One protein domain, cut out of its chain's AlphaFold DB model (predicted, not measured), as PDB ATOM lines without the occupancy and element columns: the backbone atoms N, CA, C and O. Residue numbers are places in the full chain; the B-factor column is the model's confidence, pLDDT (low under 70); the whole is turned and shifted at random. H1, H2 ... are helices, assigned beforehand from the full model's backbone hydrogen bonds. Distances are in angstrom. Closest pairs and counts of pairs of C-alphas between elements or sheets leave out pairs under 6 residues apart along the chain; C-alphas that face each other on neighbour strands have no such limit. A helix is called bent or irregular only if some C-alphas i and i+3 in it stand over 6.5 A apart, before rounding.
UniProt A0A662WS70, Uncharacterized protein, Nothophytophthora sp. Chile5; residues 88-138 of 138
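This is residues 88 to 138 of the 138 residues of an uncharacterized protein of Nothophytophthora sp. Chile5 (UniProt A0A662WS70). One long helix, H1, makes a free arm, and at its far end the chain turns through a short link into a small second helix, H2, which together with a loose tail folds back at a corner, like a hook. There is no packed core: residues 88 to 108 stick out at one end, and residues 125 to 138 stick out at the other. The 51 printed residues hold two named helices, H1 then H2, and no named strand; the class is all helix. The whole is extended, with a radius of gyration of the C-alphas of 15.4 A, and spans 44 by 30 by 16 A, an outline that is only just flat.

H1, residues 92 to 113, is close to but not clearly touching H2, residues 121 to 126. Their closest C-alphas are those of Val 113 and Trp 123, 6.0 A apart. They run opposite ways at a steep tilt of 43 degrees, with their centres 20.9 A apart. In H1, 16 of 18 O i to N i+4 pairs are within hydrogen-bond range, and in H2 1 of 2, beside 3 of 3 O i to N i+3 pairs.

H1 begins at C-alpha 92 at (0.919, -24.712, -26.531) and ends at C-alpha 113 at (-8.919, -38.976, -0.131), 31.6 A from first to last C-alpha. H2 measures 9.1 A and ends at C-alpha 126 at (-1.280, -46.851, -1.144). Neither helix is bent.

The C-alphas farthest apart, those of Thr 88 and Glu 118, are 45.8 A apart. The printed part has no cut, and the link from H1 to H2, 7 residues, is short. Residues 127 to 138, up to the chain's last residue, hold no named element. Mean pLDDT of the printed part is 79.0; residues 89 to 92 and 130 to 138 are under 70.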
ATOM      1  N   THR A  88       8.565 -28.430 -32.631       74.69
ATOM      2  CA  THR A  88       8.593 -26.965 -32.500       74.69
ATOM      3  C   THR A  88       8.275 -26.502 -31.078       74.69
ATOM      4  O   THR A  88       7.600 -27.175 -30.301       74.69
ATOM      5  N   LYS A  89       8.765 -25.305 -30.733       67.31
ATOM      6  CA  LYS A  89       8.572 -24.645 -29.427       67.31
ATOM      7  C   LYS A  89       7.103 -24.284 -29.132       67.31
ATOM      8  O   LYS A  89       6.763 -24.013 -27.984       67.31
ATOM      9  N   THR A  90       6.256 -24.248 -30.158       59.75
ATOM     10  CA  THR A  90       4.891 -23.697 -30.151       59.75
ATOM     11  C   THR A  90       3.790 -24.706 -29.848       59.75
ATOM     12  O   THR A  90       2.622 -24.393 -30.056       59.75
ATOM     13  N   ASP A  91       4.112 -25.891 -29.328       65.44
ATOM     14  CA  ASP A  91       3.087 -26.850 -28.901       65.44
ATOM     15  C   ASP A  91       2.425 -26.407 -27.572       65.44
ATOM     16  O   ASP A  91       2.597 -26.991 -26.496       65.44
ATOM     17  N   GLU A  92       1.698 -25.285 -27.632       66.94
ATOM     18  CA  GLU A  92       0.919 -24.712 -26.531       66.94
ATOM     19  C   GLU A  92      -0.137 -25.695 -26.027       66.94
ATOM     20  O   GLU A  92      -0.474 -25.685 -24.840       66.94
ATOM     21  N   THR A  93      -0.599 -26.596 -26.897       74.38
ATOM     22  CA  THR A  93      -1.542 -27.662 -26.565       74.38
ATOM     23  C   THR A  93      -0.990 -28.563 -25.464       74.38
ATOM     24  O   THR A  93      -1.690 -28.828 -24.486       74.38
ATOM     25  N   ILE A  94       0.278 -28.976 -25.542       73.75
ATOM     26  CA  ILE A  94       0.891 -29.834 -24.514       73.75
ATOM     27  C   ILE A  94       1.108 -29.072 -23.209       73.75
ATOM     28  O   ILE A  94       0.840 -29.608 -22.127       73.75
ATOM     29  N   ARG A  95       1.553 -27.812 -23.289       73.44
ATOM     30  CA  ARG A  95       1.702 -26.956 -22.103       73.44
ATOM     31  C   ARG A  95       0.364 -26.787 -21.379       73.44
ATOM     32  O   ARG A  95       0.313 -26.925 -20.155       73.44
ATOM     33  N   GLY A  96      -0.701 -26.509 -22.129       79.81
ATOM     34  CA  GLY A  96      -2.061 -26.382 -21.615       79.81
ATOM     35  C   GLY A  96      -2.574 -27.686 -21.010       79.81
ATOM     36  O   GLY A  96      -3.047 -27.687 -19.876       79.81
ATOM     37  N   PHE A  97      -2.394 -28.807 -21.710       81.50
ATOM     38  CA  PHE A  97      -2.843 -30.119 -21.250       81.50
ATOM     39  C   PHE A  97      -2.160 -30.559 -19.951       81.50
ATOM     40  O   PHE A  97      -2.838 -31.004 -19.029       81.50
ATOM     41  N   LEU A  98      -0.835 -30.413 -19.823       79.56
ATOM     42  CA  LEU A  98      -0.125 -30.798 -18.594       79.56
ATOM     43  C   LEU A  98      -0.556 -29.958 -17.388       79.56
ATOM     44  O   LEU A  98      -0.656 -30.484 -16.277       79.56
ATOM     45  N   LYS A  99      -0.822 -28.665 -17.605       82.62
ATOM     46  CA  LYS A  99      -1.387 -27.790 -16.578       82.62
ATOM     47  C   LYS A  99      -2.784 -28.270 -16.174       82.62
ATOM     48  O   LYS A  99      -3.007 -28.541 -14.997       82.62
ATOM     49  N   GLN A 100      -3.671 -28.452 -17.153       82.75
ATOM     50  CA  GLN A 100      -5.049 -28.894 -16.938       82.75
ATOM     51  C   GLN A 100      -5.113 -30.251 -16.225       82.75
ATOM     52  O   GLN A 100      -5.874 -30.420 -15.276       82.75
ATOM     53  N   LEU A 101      -4.289 -31.215 -16.645       82.94
ATOM     54  CA  LEU A 101      -4.230 -32.547 -16.052       82.94
ATOM     55  C   LEU A 101      -3.764 -32.492 -14.594       82.94
ATOM     56  O   LEU A 101      -4.362 -33.144 -13.741       82.94
ATOM     57  N   ARG A 102      -2.719 -31.708 -14.295       85.25
ATOM     58  CA  ARG A 102      -2.231 -31.553 -12.918       85.25
ATOM     59  C   ARG A 102      -3.304 -30.960 -12.014       85.25
ATOM     60  O   ARG A 102      -3.524 -31.489 -10.930       85.25
ATOM     61  N   GLU A 103      -3.950 -29.885 -12.453       85.62
ATOM     62  CA  GLU A 103      -5.008 -29.215 -11.692       85.62
ATOM     63  C   GLU A 103      -6.198 -30.158 -11.452       85.62
ATOM     64  O   GLU A 103      -6.657 -30.293 -10.320       85.62
ATOM     65  N   ALA A 104      -6.635 -30.885 -12.486       85.94
ATOM     66  CA  ALA A 104      -7.744 -31.831 -12.382       85.94
ATOM     67  C   ALA A 104      -7.451 -32.993 -11.420       85.94
ATOM     68  O   ALA A 104      -8.325 -33.371 -10.641       85.94
ATOM     69  N   ILE A 105      -6.236 -33.555 -11.454       86.50
ATOM     70  CA  ILE A 105      -5.827 -34.612 -10.519       86.50
ATOM     71  C   ILE A 105      -5.754 -34.059  -9.097       86.50
ATOM     72  O   ILE A 105      -6.292 -34.682  -8.188       86.50
ATOM     73  N   ALA A 106      -5.115 -32.902  -8.900       85.62
ATOM     74  CA  ALA A 106      -4.945 -32.311  -7.576       85.62
ATOM     75  C   ALA A 106      -6.291 -32.025  -6.899       85.62
ATOM     76  O   ALA A 106      -6.441 -32.314  -5.718       85.62
ATOM     77  N   PHE A 107      -7.270 -31.513  -7.649       83.75
ATOM     78  CA  PHE A 107      -8.602 -31.232  -7.121       83.75
ATOM     79  C   PHE A 107      -9.362 -32.521  -6.774       83.75
ATOM     80  O   PHE A 107      -9.741 -32.725  -5.627       83.75
ATOM     81  N   ARG A 108      -9.499 -33.448  -7.735       89.69
ATOM     82  CA  ARG A 108     -10.286 -34.682  -7.542       89.69
ATOM     83  C   ARG A 108      -9.684 -35.623  -6.503       89.69
ATOM     84  O   ARG A 108     -10.415 -36.291  -5.787       89.69
ATOM     85  N   LEU A 109      -8.353 -35.697  -6.418       89.94
ATOM     86  CA  LEU A 109      -7.692 -36.582  -5.461       89.94
ATOM     87  C   LEU A 109      -7.978 -36.164  -4.016       89.94
ATOM     88  O   LEU A 109      -8.091 -37.030  -3.156       89.94
ATOM     89  N   VAL A 110      -8.087 -34.862  -3.739       87.31
ATOM     90  CA  VAL A 110      -8.420 -34.383  -2.390       87.31
ATOM     91  C   VAL A 110      -9.817 -34.856  -1.999       87.31
ATOM     92  O   VAL A 110      -9.962 -35.428  -0.921       87.31
ATOM     93  N   ASP A 111     -10.796 -34.721  -2.891       88.75
ATOM     94  CA  ASP A 111     -12.170 -35.174  -2.644       88.75
ATOM     95  C   ASP A 111     -12.241 -36.698  -2.421       88.75
ATOM     96  O   ASP A 111     -12.895 -37.170  -1.497       88.75
ATOM     97  N   GLU A 112     -11.492 -37.477  -3.207       89.31
ATOM     98  CA  GLU A 112     -11.413 -38.940  -3.071       89.31
ATOM     99  C   GLU A 112     -10.712 -39.394  -1.778       89.31
ATOM    100  O   GLU A 112     -11.079 -40.398  -1.160       89.31
ATOM    101  N   VAL A 113      -9.674 -38.667  -1.352       90.88
ATOM    102  CA  VAL A 113      -8.919 -38.976  -0.131       90.88
ATOM    103  C   VAL A 113      -9.671 -38.525   1.120       90.88
ATOM    104  O   VAL A 113      -9.521 -39.168   2.162       90.88
ATOM    105  N   PHE A 114     -10.482 -37.469   1.031       90.81
ATOM    106  CA  PHE A 114     -11.228 -36.876   2.142       90.81
ATOM    107  C   PHE A 114     -12.746 -36.804   1.871       90.81
ATOM    108  O   PHE A 114     -13.332 -35.728   2.005       90.81
ATOM    109  N   PRO A 115     -13.427 -37.926   1.564       88.50
ATOM    110  CA  PRO A 115     -14.818 -37.905   1.094       88.50
ATOM    111  C   PRO A 115     -15.808 -37.316   2.114       88.50
ATOM    112  O   PRO A 115     -16.824 -36.753   1.729       88.50
ATOM    113  N   ASN A 116     -15.497 -37.409   3.413       90.56
ATOM    114  CA  ASN A 116     -16.288 -36.835   4.513       90.56
ATOM    115  C   ASN A 116     -15.455 -35.865   5.377       90.56
ATOM    116  O   ASN A 116     -15.692 -35.741   6.574       90.56
ATOM    117  N   GLY A 117     -14.396 -35.266   4.819       87.81
ATOM    118  CA  GLY A 117     -13.418 -34.473   5.582       87.81
ATOM    119  C   GLY A 117     -12.412 -35.302   6.396       87.81
ATOM    120  O   GLY A 117     -11.408 -34.769   6.869       87.81
ATOM    121  N   GLU A 118     -12.617 -36.616   6.511       90.06
ATOM    122  CA  GLU A 118     -11.686 -37.551   7.148       90.06
ATOM    123  C   GLU A 118     -10.861 -38.340   6.127       90.06
ATOM    124  O   GLU A 118     -11.344 -38.704   5.054       90.06
ATOM    125  N   LYS A 119      -9.612 -38.666   6.487       91.25
ATOM    126  CA  LYS A 119      -8.696 -39.434   5.629       91.25
ATOM    127  C   LYS A 119      -9.227 -40.843   5.354       91.25
ATOM    128  O   LYS A 119      -9.366 -41.657   6.268       91.25
ATOM    129  N   SER A 120      -9.373 -41.189   4.080       91.94
ATOM    130  CA  SER A 120      -9.703 -42.542   3.638       91.94
ATOM    131  C   SER A 120      -8.558 -43.519   3.914       91.94
ATOM    132  O   SER A 120      -7.476 -43.439   3.325       91.94
ATOM    133  N   LYS A 121      -8.805 -44.505   4.784       90.56
ATOM    134  CA  LYS A 121      -7.838 -45.572   5.102       90.56
ATOM    135  C   LYS A 121      -7.460 -46.403   3.869       90.56
ATOM    136  O   LYS A 121      -6.308 -46.823   3.763       90.56
ATOM    137  N   TRP A 122      -8.396 -46.593   2.935       89.06
ATOM    138  CA  TRP A 122      -8.166 -47.300   1.671       89.06
ATOM    139  C   TRP A 122      -7.163 -46.565   0.786       89.06
ATOM    140  O   TRP A 122      -6.209 -47.174   0.312       89.06
ATOM    141  N   TRP A 123      -7.308 -45.248   0.635       88.69
ATOM    142  CA  TRP A 123      -6.339 -44.442  -0.106       88.69
ATOM    143  C   TRP A 123      -4.987 -44.359   0.613       88.69
ATOM    144  O   TRP A 123      -3.936 -44.501  -0.011       88.69
ATOM    145  N   MET A 124      -4.988 -44.212   1.942       88.44
ATOM    146  CA  MET A 124      -3.749 -44.130   2.730       88.44
ATOM    147  C   MET A 124      -2.937 -45.431   2.748       88.44
ATOM    148  O   MET A 124      -1.728 -45.387   2.981       88.44
ATOM    149  N   PHE A 125      -3.544 -46.584   2.452       87.06
ATOM    150  CA  PHE A 125      -2.803 -47.831   2.247       87.06
ATOM    151  C   PHE A 125      -1.783 -47.714   1.103       87.06
ATOM    152  O   PHE A 125      -0.657 -48.207   1.219       87.06
ATOM    153  N   PHE A 126      -2.146 -47.020   0.022       84.31
ATOM    154  CA  PHE A 126      -1.280 -46.851  -1.144       84.31
ATOM    155  C   PHE A 126      -0.156 -45.837  -0.917       84.31
ATOM    156  O   PHE A 126       0.869 -45.933  -1.581       84.31
ATOM    157  N   ALA A 127      -0.273 -44.948   0.077       81.94
ATOM    158  CA  ALA A 127       0.781 -43.986   0.414       81.94
ATOM    159  C   ALA A 127       2.103 -44.651   0.850       81.94
ATOM    160  O   ALA A 127       3.148 -44.016   0.815       81.94
ATOM    161  N   LYS A 128       2.067 -45.929   1.258       77.44
ATOM    162  CA  LYS A 128       3.250 -46.724   1.639       77.44
ATOM    163  C   LYS A 128       3.753 -47.647   0.520       77.44
ATOM    164  O   LYS A 128       4.658 -48.448   0.746       77.44
ATOM    165  N   ARG A 129       3.121 -47.628  -0.658       75.94
ATOM    166  CA  ARG A 129       3.440 -48.520  -1.781       75.94
ATOM    167  C   ARG A 129       4.273 -47.765  -2.817       75.94
ATOM    168  O   ARG A 129       3.950 -46.643  -3.180       75.94
ATOM    169  N   LYS A 130       5.327 -48.405  -3.325       69.94
ATOM    170  CA  LYS A 130       6.190 -47.830  -4.365       69.94
ATOM    171  C   LYS A 130       5.558 -48.014  -5.739       69.94
ATOM    172  O   LYS A 130       5.182 -49.130  -6.100       69.94
ATOM    173  N   PHE A 131       5.507 -46.953  -6.535       68.88
ATOM    174  CA  PHE A 131       5.131 -47.065  -7.940       68.88
ATOM    175  C   PHE A 131       6.353 -47.519  -8.749       68.88
ATOM    176  O   PHE A 131       7.362 -46.823  -8.796       68.88
ATOM    177  N   MET A 132       6.295 -48.707  -9.363       65.69
ATOM    178  CA  MET A 132       7.409 -49.286 -10.139       65.69
ATOM    179  C   MET A 132       8.754 -49.324  -9.386       65.69
ATOM    180  O   MET A 132       9.803 -49.030  -9.960       65.69
ATOM    181  N   ASN A 133       8.734 -49.642  -8.086       61.91
ATOM    182  CA  ASN A 133       9.911 -49.614  -7.204       61.91
ATOM    183  C   ASN A 133      10.629 -48.249  -7.124       61.91
ATOM    184  O   ASN A 133      11.758 -48.180  -6.644       61.91
ATOM    185  N   LYS A 134       9.974 -47.163  -7.550       55.62
ATOM    186  CA  LYS A 134      10.447 -45.783  -7.425       55.62
ATOM    187  C   LYS A 134       9.588 -45.057  -6.389       55.62
ATOM    188  O   LYS A 134       8.374 -45.246  -6.322       55.62
ATOM    189  N   GLU A 135      10.231 -44.244  -5.565       62.12
ATOM    190  CA  GLU A 135       9.597 -43.444  -4.522       62.12
ATOM    191  C   GLU A 135      10.314 -42.095  -4.462       62.12
ATOM    192  O   GLU A 135      11.536 -42.037  -4.586       62.12
ATOM    193  N   LEU A 136       9.547 -41.020  -4.283       52.41
ATOM    194  CA  LEU A 136      10.061 -39.762  -3.754       52.41
ATOM    195  C   LEU A 136      10.267 -40.014  -2.255       52.41
ATOM    196  O   LEU A 136       9.328 -39.836  -1.482       52.41
ATOM    197  N   SER A 137      11.398 -40.620  -1.884       54.69
ATOM    198  CA  SER A 137      11.620 -41.151  -0.531       54.69
ATOM    199  C   SER A 137      11.493 -40.075   0.546       54.69
ATOM    200  O   SER A 137      11.648 -38.900   0.252       54.69
ATOM    201  N   ARG A 138      11.189 -40.498   1.779       47.81
ATOM    202  CA  ARG A 138      11.188 -39.681   3.003       47.81
ATOM    203  C   ARG A 138      12.572 -39.200   3.406       47.81
ATOM    204  O   ARG A 138      13.534 -39.961   3.164       47.81
TER     205      ARG A 138